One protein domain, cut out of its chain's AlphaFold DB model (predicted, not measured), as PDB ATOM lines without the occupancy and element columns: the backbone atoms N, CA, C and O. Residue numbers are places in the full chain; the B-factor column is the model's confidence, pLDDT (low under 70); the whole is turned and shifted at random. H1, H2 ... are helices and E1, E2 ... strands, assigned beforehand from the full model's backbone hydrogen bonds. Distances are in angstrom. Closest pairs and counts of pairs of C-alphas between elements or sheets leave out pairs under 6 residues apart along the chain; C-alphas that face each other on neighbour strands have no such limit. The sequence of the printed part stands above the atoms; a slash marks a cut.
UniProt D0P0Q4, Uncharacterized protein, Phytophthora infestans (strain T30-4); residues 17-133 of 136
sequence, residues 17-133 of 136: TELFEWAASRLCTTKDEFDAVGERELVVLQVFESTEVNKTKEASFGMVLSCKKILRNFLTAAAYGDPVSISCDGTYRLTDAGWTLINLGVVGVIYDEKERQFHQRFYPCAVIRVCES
ATOM      1  N   THR A  17     203.217 204.224 191.638       74.19
ATOM      2  CA  THR A  17     203.778 203.201 190.742       74.19
ATOM      3  C   THR A  17     204.618 203.817 189.627       74.19
ATOM      4  O   THR A  17     205.760 203.412 189.433       74.19
ATOM      5  N   GLU A  18     204.113 204.854 188.950       76.50
ATOM      6  CA  GLU A  18     204.860 205.545 187.889       76.50
ATOM      7  C   GLU A  18     206.168 206.156 188.403       76.50
ATOM      8  O   GLU A  18     207.184 206.155 187.706       76.50
ATOM      9  N   LEU A  19     206.149 206.694 189.625       77.00
ATOM     10  CA  LEU A  19     207.335 207.244 190.267       77.00
ATOM     11  C   LEU A  19     208.340 206.152 190.641       77.00
ATOM     12  O   LEU A  19     209.544 206.347 190.465       77.00
ATOM     13  N   PHE A  20     207.860 205.006 191.115       80.12
ATOM     14  CA  PHE A  20     208.704 203.869 191.459       80.12
ATOM     15  C   PHE A  20     209.361 203.249 190.231       80.12
ATOM     16  O   PHE A  20     210.575 203.067 190.219       80.12
ATOM     17  N   GLU A  21     208.598 203.013 189.165       83.19
ATOM     18  CA  GLU A  21     209.125 202.544 187.881       83.19
ATOM     19  C   GLU A  21     210.138 203.537 187.304       83.19
ATOM     20  O   GLU A  21     211.219 203.159 186.842       83.19
ATOM     21  N   TRP A  22     209.835 204.837 187.386       85.25
ATOM     22  CA  TRP A  22     210.751 205.890 186.962       85.25
ATOM     23  C   TRP A  22     212.065 205.869 187.753       85.25
ATOM     24  O   TRP A  22     213.130 206.014 187.143       85.25
ATOM     25  N   ALA A  23     212.005 205.674 189.073       84.81
ATOM     26  CA  ALA A  23     213.179 205.635 189.939       84.81
ATOM     27  C   ALA A  23     213.986 204.346 189.728       84.81
ATOM     28  O   ALA A  23     215.198 204.412 189.535       84.81
ATOM     29  N   ALA A  24     213.316 203.193 189.664       84.50
ATOM     30  CA  ALA A  24     213.930 201.892 189.413       84.50
ATOM     31  C   ALA A  24     214.645 201.851 188.052       84.50
ATOM     32  O   ALA A  24     215.763 201.356 187.960       84.50
ATOM     33  N   SER A  25     214.066 202.465 187.010       85.25
ATOM     34  CA  SER A  25     214.708 202.580 185.688       85.25
ATOM     35  C   SER A  25     215.983 203.440 185.669       85.25
ATOM     36  O   SER A  25     216.701 203.451 184.671       85.25
ATOM     37  N   ARG A  26     216.250 204.195 186.741       86.88
ATOM     38  CA  ARG A  26     217.409 205.091 186.904       86.88
ATOM     39  C   ARG A  26     218.317 204.670 188.051       86.88
ATOM     40  O   ARG A  26     219.166 205.459 188.469       86.88
ATOM     41  N   LEU A  27     218.111 203.465 188.574       89.19
ATOM     42  CA  LEU A  27     218.921 202.936 189.650       89.19
ATOM     43  C   LEU A  27     220.373 202.828 189.179       89.19
ATOM     44  O   LEU A  27     220.673 202.175 188.184       89.19
ATOM     45  N   CYS A  28     221.263 203.498 189.898       89.50
ATOM     46  CA  CYS A  28     222.693 203.426 189.672       89.50
ATOM     47  C   CYS A  28     223.238 202.244 190.468       89.50
ATOM     48  O   CYS A  28     223.382 202.323 191.688       89.50
ATOM     49  N   THR A  29     223.520 201.144 189.779       87.81
ATOM     50  CA  THR A  29     223.913 199.871 190.398       87.81
ATOM     51  C   THR A  29     225.399 199.582 190.251       87.81
ATOM     52  O   THR A  29     225.969 198.851 191.061       87.81
ATOM     53  N   THR A  30     226.045 200.171 189.243       88.69
ATOM     54  CA  THR A  30     227.463 199.946 188.962       88.69
ATOM     55  C   THR A  30     228.294 201.218 189.089       88.69
ATOM     56  O   THR A  30     227.805 202.347 189.001       88.69
ATOM     57  N   LYS A  31     229.602 201.031 189.284       87.62
ATOM     58  CA  LYS A  31     230.568 202.132 189.303       87.62
ATOM     59  C   LYS A  31     230.642 202.849 187.950       87.62
ATOM     60  O   LYS A  31     230.721 204.071 187.928       87.62
ATOM     61  N   ASP A  32     230.581 202.111 186.844       89.69
ATOM     62  CA  ASP A  32     230.674 202.693 185.501       89.69
ATOM     63  C   ASP A  32     229.463 203.581 185.184       89.69
ATOM     64  O   ASP A  32     229.618 204.667 184.624       89.69
ATOM     65  N   GLU A  33     228.263 203.171 185.614       88.12
ATOM     66  CA  GLU A  33     227.062 204.012 185.572       88.12
ATOM     67  C   GLU A  33     227.271 205.297 186.374       88.12
ATOM     68  O   GLU A  33     227.050 206.391 185.856       88.12
ATOM     69  N   PHE A  34     227.773 205.181 187.606       87.06
ATOM     70  CA  PHE A  34     228.049 206.335 188.459       87.06
ATOM     71  C   PHE A  34     229.095 207.284 187.856       87.06
ATOM     72  O   PHE A  34     228.997 208.511 187.976       87.06
ATOM     73  N   ASP A  35     230.110 206.733 187.195       87.44
ATOM     74  CA  ASP A  35     231.172 207.513 186.574       87.44
ATOM     75  C   ASP A  35     230.737 208.213 185.286       87.44
ATOM     76  O   ASP A  35     231.241 209.300 184.988       87.44
ATOM     77  N   ALA A  36     229.743 207.665 184.586       88.44
ATOM     78  CA  ALA A  36     229.153 208.259 183.392       88.44
ATOM     79  C   ALA A  36     228.175 209.419 183.676       88.44
ATOM     80  O   ALA A  36     227.896 210.211 182.764       88.44
ATOM     81  N   VAL A  37     227.654 209.524 184.905       87.75
ATOM     82  CA  VAL A  37     226.704 210.566 185.328       87.75
ATOM     83  C   VAL A  37     227.406 211.916 185.517       87.75
ATOM     84  O   VAL A  37     228.519 212.010 186.043       87.75
ATOM     85  N   GLY A  38     226.751 213.000 185.091       87.94
ATOM     86  CA  GLY A  38     227.268 214.352 185.282       87.94
ATOM     87  C   GLY A  38     227.368 214.758 186.760       87.94
ATOM     88  O   GLY A  38     226.589 214.338 187.606       87.94
ATOM     89  N   GLU A  39     228.284 215.673 187.087       86.19
ATOM     90  CA  GLU A  39     228.553 216.095 188.476       86.19
ATOM     91  C   GLU A  39     227.318 216.536 189.285       86.19
ATOM     92  O   GLU A  39     227.242 216.296 190.487       86.19
ATOM     93  N   ARG A  40     226.357 217.210 188.641       86.12
ATOM     94  CA  ARG A  40     225.131 217.730 189.280       86.12
ATOM     95  C   ARG A  40     223.870 216.970 188.866       86.12
ATOM     96  O   ARG A  40     222.769 217.445 189.123       86.12
ATOM     97  N   GLU A  41     224.028 215.853 188.175       87.00
ATOM     98  CA  GLU A  41     222.909 215.048 187.703       87.00
ATOM     99  C   GLU A  41     222.401 214.136 188.825       87.00
ATOM    100  O   GLU A  41     223.171 213.678 189.673       87.00
ATOM    101  N   LEU A  42     221.081 213.951 188.871       85.50
ATOM    102  CA  LEU A  42     220.408 213.157 189.891       85.50
ATOM    103  C   LEU A  42     220.771 211.678 189.729       85.50
ATOM    104  O   LEU A  42     220.622 211.113 188.650       85.50
ATOM    105  N   VAL A  43     221.176 211.059 190.828       89.06
ATOM    106  CA  VAL A  43     221.479 209.636 190.947       89.06
ATOM    107  C   VAL A  43     220.443 209.010 191.870       89.06
ATOM    108  O   VAL A  43     220.259 209.469 193.001       89.06
ATOM    109  N   VAL A  44     219.781 207.954 191.400       89.81
ATOM    110  CA  VAL A  44     218.946 207.099 192.248       89.81
ATOM    111  C   VAL A  44     219.843 205.994 192.792       89.81
ATOM    112  O   VAL A  44     220.358 205.186 192.026       89.81
ATOM    113  N   LEU A  45     220.079 205.996 194.101       88.62
ATOM    114  CA  LEU A  45     220.977 205.043 194.761       88.62
ATOM    115  C   LEU A  45     220.249 203.780 195.199       88.62
ATOM    116  O   LEU A  45     220.829 202.702 195.185       88.62
ATOM    117  N   GLN A  46     218.996 203.927 195.623       88.06
ATOM    118  CA  GLN A  46     218.177 202.806 196.045       88.06
ATOM    119  C   GLN A  46     216.702 203.154 195.930       88.06
ATOM    120  O   GLN A  46     216.299 204.303 196.109       88.06
ATOM    121  N   VAL A  47     215.904 202.131 195.674       88.06
ATOM    122  CA  VAL A  47     214.448 202.170 195.742       88.06
ATOM    123  C   VAL A  47     214.027 200.973 196.590       88.06
ATOM    124  O   VAL A  47     214.565 199.883 196.406       88.06
ATOM    125  N   PHE A  48     213.146 201.172 197.566       84.62
ATOM    126  CA  PHE A  48     212.736 200.110 198.480       84.62
ATOM    127  C   PHE A  48     211.259 200.208 198.833       84.62
ATOM    128  O   PHE A  48     210.743 201.274 199.159       84.62
ATOM    129  N   GLU A  49     210.591 199.069 198.785       80.88
ATOM    130  CA  GLU A  49     209.226 198.901 199.257       80.88
ATOM    131  C   GLU A  49     209.283 198.136 200.577       80.88
ATOM    132  O   GLU A  49     209.976 197.123 200.683       80.88
ATOM    133  N   SER A  50     208.594 198.645 201.595       71.75
ATOM    134  CA  SER A  50     208.422 197.945 202.862       71.75
ATOM    135  C   SER A  50     206.953 197.618 203.065       71.75
ATOM    136  O   SER A  50     206.093 198.499 203.078       71.75
ATOM    137  N   THR A  51     206.687 196.330 203.248       64.06
ATOM    138  CA  THR A  51     205.385 195.780 203.617       64.06
ATOM    139  C   THR A  51     205.479 195.174 205.019       64.06
ATOM    140  O   THR A  51     205.257 193.976 205.188       64.06
ATOM    141  N   GLU A  52     205.889 195.942 206.034       57.38
ATOM    142  CA  GLU A  52     206.022 195.407 207.397       57.38
ATOM    143  C   GLU A  52     204.822 195.692 208.321       57.38
ATOM    144  O   GLU A  52     204.591 196.798 208.798       57.38
ATOM    145  N   VAL A  53     204.082 194.602 208.569       49.38
ATOM    146  CA  VAL A  53     203.632 194.029 209.861       49.38
ATOM    147  C   VAL A  53     203.021 194.947 210.930       49.38
ATOM    148  O   VAL A  53     203.146 194.682 212.122       49.38
ATOM    149  N   ASN A  54     202.241 195.951 210.558       44.34
ATOM    150  CA  ASN A  54     201.127 196.347 211.418       44.34
ATOM    151  C   ASN A  54     199.827 195.802 210.830       44.34
ATOM    152  O   ASN A  54     199.727 195.523 209.641       44.34
ATOM    153  N   LYS A  55     198.820 195.560 211.675       51.56
ATOM    154  CA  LYS A  55     197.516 194.966 211.300       51.56
ATOM    155  C   LYS A  55     196.762 195.749 210.201       51.56
ATOM    156  O   LYS A  55     195.686 195.335 209.774       51.56
ATOM    157  N   THR A  56     197.323 196.864 209.752       52.16
ATOM    158  CA  THR A  56     196.959 197.676 208.601       52.16
ATOM    159  C   THR A  56     197.869 197.300 207.422       52.16
ATOM    160  O   THR A  56     199.080 197.452 207.486       52.16
ATOM    161  N   LYS A  57     197.293 196.761 206.339       55.81
ATOM    162  CA  LYS A  57     197.988 196.392 205.087       55.81
ATOM    163  C   LYS A  57     198.503 197.626 204.320       55.81
ATOM    164  O   LYS A  57     198.086 197.863 203.189       55.81
ATOM    165  N   GLU A  58     199.327 198.451 204.944       59.25
ATOM    166  CA  GLU A  58     199.846 199.680 204.351       59.25
ATOM    167  C   GLU A  58     201.262 199.426 203.837       59.25
ATOM    168  O   GLU A  58     202.129 198.953 204.569       59.25
ATOM    169  N   ALA A  59     201.464 199.674 202.543       66.31
ATOM    170  CA  ALA A  59     202.774 199.618 201.912       66.31
ATOM    171  C   ALA A  59     203.441 200.991 202.035       66.31
ATOM    172  O   ALA A  59     202.823 202.019 201.730       66.31
ATOM    173  N   SER A  60     204.700 200.993 202.464       72.75
ATOM    174  CA  SER A  60     205.536 202.188 202.527       72.75
ATOM    175  C   SER A  60     206.568 202.144 201.412       72.75
ATOM    176  O   SER A  60     207.267 201.146 201.224       72.75
ATOM    177  N   PHE A  61     206.682 203.248 200.682       77.62
ATOM    178  CA  PHE A  61     207.563 203.369 199.528       77.62
ATOM    179  C   PHE A  61     208.699 204.330 199.842       77.62
ATOM    180  O   PHE A  61     208.474 205.426 200.352       77.62
ATOM    181  N   GLY A  62     209.923 203.942 199.511       81.75
ATOM    182  CA  GLY A  62     211.109 204.736 199.771       81.75
ATOM    183  C   GLY A  62     212.049 204.807 198.579       81.75
ATOM    184  O   GLY A  62     212.185 203.862 197.803       81.75
ATOM    185  N   MET A  63     212.737 205.935 198.439       85.81
ATOM    186  CA  MET A  63     213.849 206.076 197.504       85.81
ATOM    187  C   MET A  63     214.961 206.932 198.085       85.81
ATOM    188  O   MET A  63     214.711 207.903 198.797       85.81
ATOM    189  N   VAL A  64     216.194 206.582 197.737       86.88
ATOM    190  CA  VAL A  64     217.406 207.298 198.119       86.88
ATOM    191  C   VAL A  64     217.963 207.991 196.887       86.88
ATOM    192  O   VAL A  64     218.324 207.354 195.896       86.88
ATOM    193  N   LEU A  65     218.032 209.313 196.960       87.38
ATOM    194  CA  LEU A  65     218.447 210.197 195.886       87.38
ATOM    195  C   LEU A  65     219.708 210.957 196.294       87.38
ATOM    196  O   LEU A  65     219.847 211.392 197.437       87.38
ATOM    197  N   SER A  66     220.623 211.163 195.353       88.44
ATOM    198  CA  SER A  66     221.763 212.062 195.544       88.44
ATOM    199  C   SER A  66     222.285 212.589 194.204       88.44
ATOM    200  O   SER A  66     221.633 212.452 193.174       88.44
ATOM    201  N   CYS A  67     223.454 213.222 194.198       88.00
ATOM    202  CA  CYS A  67     224.231 213.493 192.996       88.00
ATOM    203  C   CYS A  67     225.725 213.334 193.292       88.00
ATOM    204  O   CYS A  67     226.160 213.422 194.444       88.00
ATOM    205  N   LYS A  68     226.530 213.144 192.244       86.94
ATOM    206  CA  LYS A  68     227.975 212.897 192.373       86.94
ATOM    207  C   LYS A  68     228.696 213.987 193.170       86.94
ATOM    208  O   LYS A  68     229.503 213.679 194.045       86.94
ATOM    209  N   LYS A  69     228.357 215.259 192.936       86.69
ATOM    210  CA  LYS A  69     228.930 216.394 193.672       86.69
ATOM    211  C   LYS A  69     228.637 216.332 195.173       86.69
ATOM    212  O   LYS A  69     229.511 216.665 195.962       86.69
ATOM    213  N   ILE A  70     227.422 215.947 195.549       85.75
ATOM    214  CA  ILE A  70     226.975 215.896 196.944       85.75
ATOM    215  C   ILE A  70     227.582 214.678 197.658       85.75
ATOM    216  O   ILE A  70     228.039 214.800 198.789       85.75
ATOM    217  N   LEU A  71     227.692 213.529 196.982       86.56
ATOM    218  CA  LEU A  71     228.305 212.319 197.550       86.56
ATOM    219  C   LEU A  71     229.784 212.486 197.905       86.56
ATOM    220  O   LEU A  71     230.276 211.806 198.802       86.56
ATOM    221  N   ARG A  72     230.498 213.422 197.269       85.25
ATOM    222  CA  ARG A  72     231.878 213.754 197.658       85.25
ATOM    223  C   ARG A  72     231.995 214.241 199.098       85.25
ATOM    224  O   ARG A  72     233.054 214.062 199.686       85.25
ATOM    225  N   ASN A  73     230.927 214.782 199.682       84.75
ATOM    226  CA  ASN A  73     230.928 215.177 201.088       84.75
ATOM    227  C   ASN A  73     231.190 213.978 202.015       84.75
ATOM    228  O   ASN A  73     231.852 214.157 203.032       84.75
ATOM    229  N   PHE A  74     230.778 212.756 201.643       83.62
ATOM    230  CA  PHE A  74     231.153 211.548 202.389       83.62
ATOM    231  C   PHE A  74     232.649 211.245 202.304       83.62
ATOM    232  O   PHE A  74     233.235 210.839 203.300       83.62
ATOM    233  N   LEU A  75     233.276 211.450 201.141       83.62
ATOM    234  CA  LEU A  75     234.720 211.238 200.981       83.62
ATOM    235  C   LEU A  75     235.514 212.239 201.820       83.62
ATOM    236  O   LEU A  75     236.457 211.857 202.506       83.62
ATOM    237  N   THR A  76     235.103 213.508 201.794       80.06
ATOM    238  CA  THR A  76     235.688 214.562 202.627       80.06
ATOM    239  C   THR A  76     235.530 214.218 204.108       80.06
ATOM    240  O   THR A  76     236.521 214.174 204.824       80.06
ATOM    241  N   ALA A  77     234.316 213.890 204.558       82.56
ATOM    242  CA  ALA A  77     234.063 213.535 205.954       82.56
ATOM    243  C   ALA A  77     234.862 212.310 206.410       82.56
ATOM    244  O   ALA A  77     235.450 212.331 207.486       82.56
ATOM    245  N   ALA A  78     234.953 211.270 205.576       83.12
ATOM    246  CA  ALA A  78     235.755 210.088 205.876       83.12
ATOM    247  C   ALA A  78     237.249 210.421 206.034       83.12
ATOM    248  O   ALA A  78     237.922 209.807 206.856       83.12
ATOM    249  N   ALA A  79     237.763 211.401 205.283       83.12
ATOM    250  CA  ALA A  79     239.150 211.848 205.398       83.12
ATOM    251  C   ALA A  79     239.427 212.627 206.697       83.12
ATOM    252  O   ALA A  79     240.526 212.519 207.238       83.12
ATOM    253  N   TYR A  80     238.449 213.387 207.201       81.44
ATOM    254  CA  TYR A  80     238.575 214.171 208.440       81.44
ATOM    255  C   TYR A  80     238.055 213.449 209.694       81.44
ATOM    256  O   TYR A  80     238.284 213.919 210.804       81.44
ATOM    257  N   GLY A  81     237.407 212.292 209.535       78.75
ATOM    258  CA  GLY A  81     236.792 211.549 210.638       78.75
ATOM    259  C   GLY A  81     235.487 212.173 211.141       78.75
ATOM    260  O   GLY A  81     235.103 211.937 212.286       78.75
ATOM    261  N   ASP A  82     234.811 212.967 210.307       81.44
ATOM    262  CA  ASP A  82     233.571 213.641 210.687       81.44
ATOM    263  C   ASP A  82     232.403 212.644 210.777       81.44
ATOM    264  O   ASP A  82     232.252 211.766 209.916       81.44
ATOM    265  N   PRO A  83     231.523 212.777 211.786       79.00
ATOM    266  CA  PRO A  83     230.392 211.882 211.947       79.00
ATOM    267  C   PRO A  83     229.330 212.110 210.866       79.00
ATOM    268  O   PRO A  83     228.958 213.239 210.524       79.00
ATOM    269  N   VAL A  84     228.762 211.005 210.384       80.56
ATOM    270  CA  VAL A  84     227.548 211.024 209.564       80.56
ATOM    271  C   VAL A  84     226.359 211.316 210.471       80.56
ATOM    272  O   VAL A  84     226.151 210.651 211.482       80.56
ATOM    273  N   SER A  85     225.576 212.321 210.103       79.75
ATOM    274  CA  SER A  85     224.375 212.743 210.813       79.75
ATOM    275  C   SER A  85     223.156 212.600 209.917       79.75
ATOM    276  O   SER A  85     223.194 212.884 208.718       79.75
ATOM    277  N   ILE A  86     222.048 212.186 210.515       74.44
ATOM    278  CA  ILE A  86     220.755 212.122 209.842       74.44
ATOM    279  C   ILE A  86     219.911 213.248 210.415       74.44
ATOM    280  O   ILE A  86     219.683 213.312 211.620       74.44
ATOM    281  N   SER A  87     219.471 214.148 209.545       72.12
ATOM    282  CA  SER A  87     218.502 215.177 209.878       72.12
ATOM    283  C   SER A  87     217.228 214.863 209.118       72.12
ATOM    284  O   SER A  87     217.134 215.046 207.904       72.12
ATOM    285  N   CYS A  88     216.220 214.409 209.848       63.94
ATOM    286  CA  CYS A  88     214.853 214.584 209.391       63.94
ATOM    287  C   CYS A  88     214.571 216.083 209.472       63.94
ATOM    288  O   CYS A  88     214.960 216.718 210.463       63.94
ATOM    289  N   ASP A  89     213.944 216.671 208.454       56.53
ATOM    290  CA  ASP A  89     213.304 217.947 208.736       56.53
ATOM    291  C   ASP A  89     212.307 217.699 209.886       56.53
ATOM    292  O   ASP A  89     211.643 216.665 209.960       56.53
ATOM    293  N   GLY A  90     212.294 218.572 210.896       46.56
ATOM    294  CA  GLY A  90     211.420 218.412 212.068       46.56
ATOM    295  C   GLY A  90     209.931 218.541 211.727       46.56
ATOM    296  O   GLY A  90     209.077 218.542 212.612       46.56
ATOM    297  N   THR A  91     209.608 218.680 210.447       44.81
ATOM    298  CA  THR A  91     208.267 218.785 209.911       44.81
ATOM    299  C   THR A  91     207.781 217.402 209.514       44.81
ATOM    300  O   THR A  91     207.728 217.053 208.343       44.81
ATOM    301  N   TYR A  92     207.296 216.653 210.504       42.56
ATOM    302  CA  TYR A  92     206.534 215.406 210.346       42.56
ATOM    303  C   TYR A  92     205.290 215.502 209.423       42.56
ATOM    304  O   TYR A  92     204.420 214.640 209.503       42.56
ATOM    305  N   ARG A  93     205.114 216.543 208.589       42.06
ATOM    306  CA  ARG A  93     203.875 216.768 207.827       42.06
ATOM    307  C   ARG A  93     203.887 217.818 206.707       42.06
ATOM    308  O   ARG A  93     202.807 218.260 206.331       42.06
ATOM    309  N   LEU A  94     205.030 218.262 206.177       46.03
ATOM    310  CA  LEU A  94     205.031 219.377 205.206       46.03
ATOM    311  C   LEU A  94     205.891 219.136 203.960       46.03
ATOM    312  O   LEU A  94     206.654 220.007 203.552       46.03
ATOM    313  N   THR A  95     205.708 218.004 203.281       47.69
ATOM    314  CA  THR A  95     205.912 218.018 201.827       47.69
ATOM    315  C   THR A  95     204.603 217.683 201.123       47.69
ATOM    316  O   THR A  95     203.851 216.809 201.567       47.69
ATOM    317  N   ASP A  96     204.295 218.452 200.078       51.31
ATOM    318  CA  ASP A  96     203.143 218.224 199.207       51.31
ATOM    319  C   ASP A  96     203.065 216.739 198.825       51.31
ATOM    320  O   ASP A  96     204.061 216.140 198.414       51.31
ATOM    321  N   ALA A  97     201.867 216.163 198.943       59.06
ATOM    322  CA  ALA A  97     201.539 214.784 198.569       59.06
ATOM    323  C   ALA A  97     202.050 213.645 199.485       59.06
ATOM    324  O   ALA A  97     202.206 212.523 199.012       59.06
ATOM    325  N   GLY A  98     202.267 213.880 200.787       64.75
ATOM    326  CA  GLY A  98     202.433 212.782 201.762       64.75
ATOM    327  C   GLY A  98     203.818 212.123 201.772       64.75
ATOM    328  O   GLY A  98     203.961 210.977 202.199       64.75
ATOM    329  N   TRP A  99     204.839 212.842 201.302       70.25
ATOM    330  CA  TRP A  99     206.230 212.409 201.387       70.25
ATOM    331  C   TRP A  99     206.917 213.007 202.624       70.25
ATOM    332  O   TRP A  99     206.668 214.144 203.028       70.25
ATOM    333  N   THR A 100     207.837 212.248 203.198       73.44
ATOM    334  CA  THR A 100     208.756 212.682 204.248       73.44
ATOM    335  C   THR A 100     210.151 212.763 203.652       73.44
ATOM    336  O   THR A 100     210.619 211.815 203.009       73.44
ATOM    337  N   LEU A 101     210.812 213.904 203.854       76.00
ATOM    338  CA  LEU A 101     212.171 214.147 203.393       76.00
ATOM    339  C   LEU A 101     213.156 213.938 204.546       76.00
ATOM    340  O   LEU A 101     213.129 214.643 205.552       76.00
ATOM    341  N   ILE A 102     214.063 212.984 204.381       78.06
ATOM    342  CA  ILE A 102     215.117 212.702 205.354       78.06
ATOM    343  C   ILE A 102     216.450 213.035 204.699       78.06
ATOM    344  O   ILE A 102     216.850 212.403 203.720       78.06
ATOM    345  N   ASN A 103     217.154 214.026 205.233       81.69
ATOM    346  CA  ASN A 103     218.479 214.389 204.756       81.69
ATOM    347  C   ASN A 103     219.534 213.598 205.531       81.69
ATOM    348  O   ASN A 103     219.656 213.714 206.749       81.69
ATOM    349  N   LEU A 104     220.347 212.829 204.818       83.44
ATOM    350  CA  LEU A 104     221.579 212.262 205.349       83.44
ATOM    351  C   LEU A 104     222.720 213.175 204.966       83.44
ATOM    352  O   LEU A 104     222.821 213.605 203.818       83.44
ATOM    353  N   GLY A 105     223.591 213.454 205.916       84.75
ATOM    354  CA  GLY A 105     224.698 214.358 205.703       84.75
ATOM    355  C   GLY A 105     225.794 214.165 206.723       84.75
ATOM    356  O   GLY A 105     225.823 213.194 207.471       84.75
ATOM    357  N   VAL A 106     226.714 215.108 206.733       84.31
ATOM    358  CA  VAL A 106     227.850 215.150 207.649       84.31
ATOM    359  C   VAL A 106     227.850 216.508 208.327       84.31
ATOM    360  O   VAL A 106     227.452 217.508 207.721       84.31
ATOM    361  N   VAL A 107     228.244 216.552 209.595       81.38
ATOM    362  CA  VAL A 107     228.371 217.817 210.325       81.38
ATOM    363  C   VAL A 107     229.847 218.155 210.389       81.38
ATOM    364  O   VAL A 107     230.613 217.443 211.025       81.38
ATOM    365  N   GLY A 108     230.225 219.238 209.717       78.38
ATOM    366  CA  GLY A 108     231.577 219.781 209.774       78.38
ATOM    367  C   GLY A 108     231.605 221.073 210.582       78.38
ATOM    368  O   GLY A 108     230.590 221.762 210.714       78.38
ATOM    369  N   VAL A 109     232.777 221.425 211.099       81.25
ATOM    370  CA  VAL A 109     233.000 222.696 211.796       81.25
ATOM    371  C   VAL A 109     233.724 223.659 210.861       81.25
ATOM    372  O   VAL A 109     234.739 223.309 210.265       81.25
ATOM    373  N   ILE A 110     233.207 224.877 210.726       81.50
ATOM    374  CA  ILE A 110     233.841 225.954 209.960       81.50
ATOM    375  C   ILE A 110     234.221 227.061 210.929       81.50
ATOM    376  O   ILE A 110     233.410 227.454 211.765       81.50
ATOM    377  N   TYR A 111     235.435 227.583 210.802       82.88
ATOM    378  CA  TYR A 111     235.804 228.827 211.460       82.88
ATOM    379  C   TYR A 111     235.325 230.010 210.614       82.88
ATOM    380  O   TYR A 111     235.745 230.157 209.466       82.88
ATOM    381  N   ASP A 112     234.431 230.831 211.161       85.81
ATOM    382  CA  ASP A 112     234.037 232.093 210.544       85.81
ATOM    383  C   ASP A 112     235.008 233.190 210.994       85.81
ATOM    384  O   ASP A 112     235.039 233.586 212.161       85.81
ATOM    385  N   GLU A 113     235.823 233.685 210.060       85.31
ATOM    386  CA  GLU A 113     236.804 234.740 210.330       85.31
ATOM    387  C   GLU A 113     236.160 236.081 210.714       85.31
ATOM    388  O   GLU A 113     236.774 236.871 211.433       85.31
ATOM    389  N   LYS A 114     234.929 236.352 210.254       86.81
ATOM    390  CA  LYS A 114     234.215 237.603 210.542       86.81
ATOM    391  C   LYS A 114     233.641 237.594 211.949       86.81
ATOM    392  O   LYS A 114     233.765 238.589 212.659       86.81
ATOM    393  N   GLU A 115     233.045 236.478 212.352       86.31
ATOM    394  CA  GLU A 115     232.469 236.317 213.693       86.31
ATOM    395  C   GLU A 115     233.501 235.838 214.727       86.31
ATOM    396  O   GLU A 115     233.246 235.890 215.930       86.31
ATOM    397  N   ARG A 116     234.697 235.432 214.270       85.88
ATOM    398  CA  ARG A 116     235.776 234.826 215.069       85.88
ATOM    399  C   ARG A 116     235.302 233.619 215.882       85.88
ATOM    400  O   ARG A 116     235.792 233.380 216.987       85.88
ATOM    401  N   GLN A 117     234.356 232.860 215.339       88.06
ATOM    402  CA  GLN A 117     233.699 231.747 216.016       88.06
ATOM    403  C   GLN A 117     233.659 230.496 215.144       88.06
ATOM    404  O   GLN A 117     233.738 230.546 213.917       88.06
ATOM    405  N   PHE A 118     233.559 229.346 215.807       84.31
ATOM    406  CA  PHE A 118     233.360 228.064 215.149       84.31
ATOM    407  C   PHE A 118     231.865 227.793 215.002       84.31
ATOM    408  O   PHE A 118     231.137 227.761 215.993       84.31
ATOM    409  N   HIS A 119     231.423 227.536 213.774       83.88
ATOM    410  CA  HIS A 119     230.046 227.169 213.467       83.88
ATOM    411  C   HIS A 119     229.986 225.719 213.012       83.88
ATOM    412  O   HIS A 119     230.711 225.297 212.108       83.88
ATOM    413  N   GLN A 120     229.076 224.959 213.612       81.62
ATOM    414  CA  GLN A 120     228.699 223.655 213.091       81.62
ATOM    415  C   GLN A 120     227.799 223.848 211.873       81.62
ATOM    416  O   GLN A 120     226.808 224.579 211.923       81.62
ATOM    417  N   ARG A 121     228.140 223.184 210.770       81.88
ATOM    418  CA  ARG A 121     227.363 223.218 209.536       81.88
ATOM    419  C   ARG A 121     227.036 221.808 209.085       81.88
ATOM    420  O   ARG A 121     227.910 220.950 208.993       81.88
ATOM    421  N   PHE A 122     225.769 221.602 208.753       81.81
ATOM    422  CA  PHE A 122     225.310 220.382 208.112       81.81
ATOM    423  C   PHE A 122     225.557 220.450 206.603       81.81
ATOM    424  O   PHE A 122     225.130 221.393 205.928       81.81
ATOM    425  N   TYR A 123     226.224 219.432 206.074       82.69
ATOM    426  CA  TYR A 123     226.453 219.234 204.653       82.69
ATOM    427  C   TYR A 123     225.635 218.029 204.193       82.69
ATOM    428  O   TYR A 123     225.957 216.905 204.582       82.69
ATOM    429  N   PRO A 124     224.584 218.219 203.376       81.62
ATOM    430  CA  PRO A 124     223.806 217.097 202.872       81.62
ATOM    431  C   PRO A 124     224.684 216.206 201.985       81.62
ATOM    432  O   PRO A 124     225.569 216.701 201.284       81.62
ATOM    433  N   CYS A 125     224.416 214.904 202.010       81.94
ATOM    434  CA  CYS A 125     225.106 213.860 201.252       81.94
ATOM    435  C   CYS A 125     224.129 212.952 200.481       81.94
ATOM    436  O   CYS A 125     224.454 212.452 199.403       81.94
ATOM    437  N   ALA A 126     222.930 212.723 201.012       81.69
ATOM    438  CA  ALA A 126     221.860 211.996 200.340       81.69
ATOM    439  C   ALA A 126     220.503 212.416 200.906       81.69
ATOM    440  O   ALA A 126     220.407 212.955 202.006       81.69
ATOM    441  N   VAL A 127     219.455 212.158 200.139       81.44
ATOM    442  CA  VAL A 127     218.080 212.478 200.500       81.44
ATOM    443  C   VAL A 127     217.254 211.212 200.372       81.44
ATOM    444  O   VAL A 127     217.190 210.626 199.294       81.44
ATOM    445  N   ILE A 128     216.607 210.795 201.454       81.00
ATOM    446  CA  ILE A 128     215.613 209.728 201.423       81.00
ATOM    447  C   ILE A 128     214.246 210.381 201.346       81.00
ATOM    448  O   ILE A 128     213.910 211.262 202.135       81.00
ATOM    449  N   ARG A 129     213.460 209.938 200.376       77.19
ATOM    450  CA  ARG A 129     212.039 210.243 200.289       77.19
ATOM    451  C   ARG A 129     211.273 209.003 200.693       77.19
ATOM    452  O   ARG A 129     211.460 207.966 200.065       77.19
ATOM    453  N   VAL A 130     210.437 209.124 201.716       73.44
ATOM    454  CA  VAL A 130     209.555 208.048 202.187       73.44
ATOM    455  C   VAL A 130     208.113 208.508 202.043       73.44
ATOM    456  O   VAL A 130     207.786 209.601 202.483       73.44
ATOM    457  N   CYS A 131     207.261 207.701 201.429       71.75
ATOM    458  CA  CYS A 131     205.822 207.905 201.391       71.75
ATOM    459  C   CYS A 131     205.152 206.784 202.168       71.75
ATOM    460  O   CYS A 131     205.340 205.605 201.856       71.75
ATOM    461  N   GLU A 132     204.356 207.164 203.160       62.97
ATOM    462  CA  GLU A 132     203.351 206.270 203.713       62.97
ATOM    463  C   GLU A 132     202.115 206.375 202.828       62.97
ATOM    464  O   GLU A 132     201.628 207.477 202.563       62.97
ATOM    465  N   SER A 133     201.588 205.237 202.373       54.84
ATOM    466  CA  SER A 133     200.295 205.179 201.690       54.84
ATOM    467  C   SER A 133     199.150 205.449 202.682       54.84
ATOM    468  O   SER A 133     198.277 204.605 202.888       54.84
TER     469      SER A 133
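AT A GLANCE: This is residues 17 to 133 of the 136 residues of an uncharacterized protein of Phytophthora infestans (strain T30-4) (UniProt D0P0Q4). One twisted, curving antiparallel sheet of five strands has H3 packed across one face and H1 on the other, while H2 only grazes it. Its longest strands, E4 and E5, form a hairpin whose tip, residues 112 to 117, sticks out beyond the rest. The printed part has 117 residues, with three named helices and five named strands that follow each other along the chain as H1 H2 E1 E2 H3 E3 E4 E5; the sheet runs E1 E2 E5 E4 E3 and the class is mixed, helices and strands. The whole is loose, with a radius of gyration of the C-alphas of 17.0 A and spans of 54 by 36 by 24 A.

IN THESE COORDINATES: E5, residues 117 to 132, is 41.5 A long from first to last C-alpha and ends at C-alpha 132, (203.351, 206.270, 203.713). E4, residues 99 to 112, is 35.3 A long. E2 is residues 60 to 67, 23.8 A; E1 is residues 42 to 50, 23.3 A; E3 is residues 84 to 88, 13.2 A. H3, residues 68 to 80, is 19.3 A long and begins at C-alpha 68, (227.975, 212.897, 192.373). H1 is residues 17 to 24, 10.3 A, beginning at C-alpha 17, (203.778, 203.201, 190.742), and H2 is residues 31 to 36, 8.6 A.

HOW THE PARTS SIT: E5 and E4 form a hairpin at 168 degrees, with N 110 and O 119 2.9 A apart, within hydrogen-bond range. E4 bends by 66 degrees at residue 109 and E5 by 60 degrees at residue 126. On the other side of E5 is E2, antiparallel at 136 degrees, N 63 to O 129 being 2.9 A. The edge strands are E1, in a hairpin with E2, N 45 to O 64 2.9 A, and E3, in a hairpin with E4, N 87 to O 103 2.8 A. E3, E4 and E5 are a meander, each strand the antiparallel neighbour of the one before. H3, the sheet and H1 form three layers, helices on both faces of a sheet, with H3 on one face of the sheet E1 E2 E5 E4 E3 and H1 on the other. H3, at a height of 7.7 A over the sheet, lies over E4 and, only just, E5, with 3 of its C-alphas; its closest C-alphas to E5 are those of Ile 70 and Cys 125, 5.1 A. H1 lies over E2 at a height of 9.4 A, slantwise at 36 degrees on the local plane. H2 only grazes the sheet, with residues 33 to 34. H1 and H3 are apart. Each O i to N i+4 pair is within hydrogen-bond range in H1 and H2, but 6 of 9 in H3.

THE WHOLE: The C-alphas farthest apart, of Lys 55 and Lys 114, are 56.3 A apart. The printed part has no cut, and no link is long. The mean pLDDT of the printed part is 77.6; residues 51 to 59, 88 to 98 and 132 to 133 are under 70.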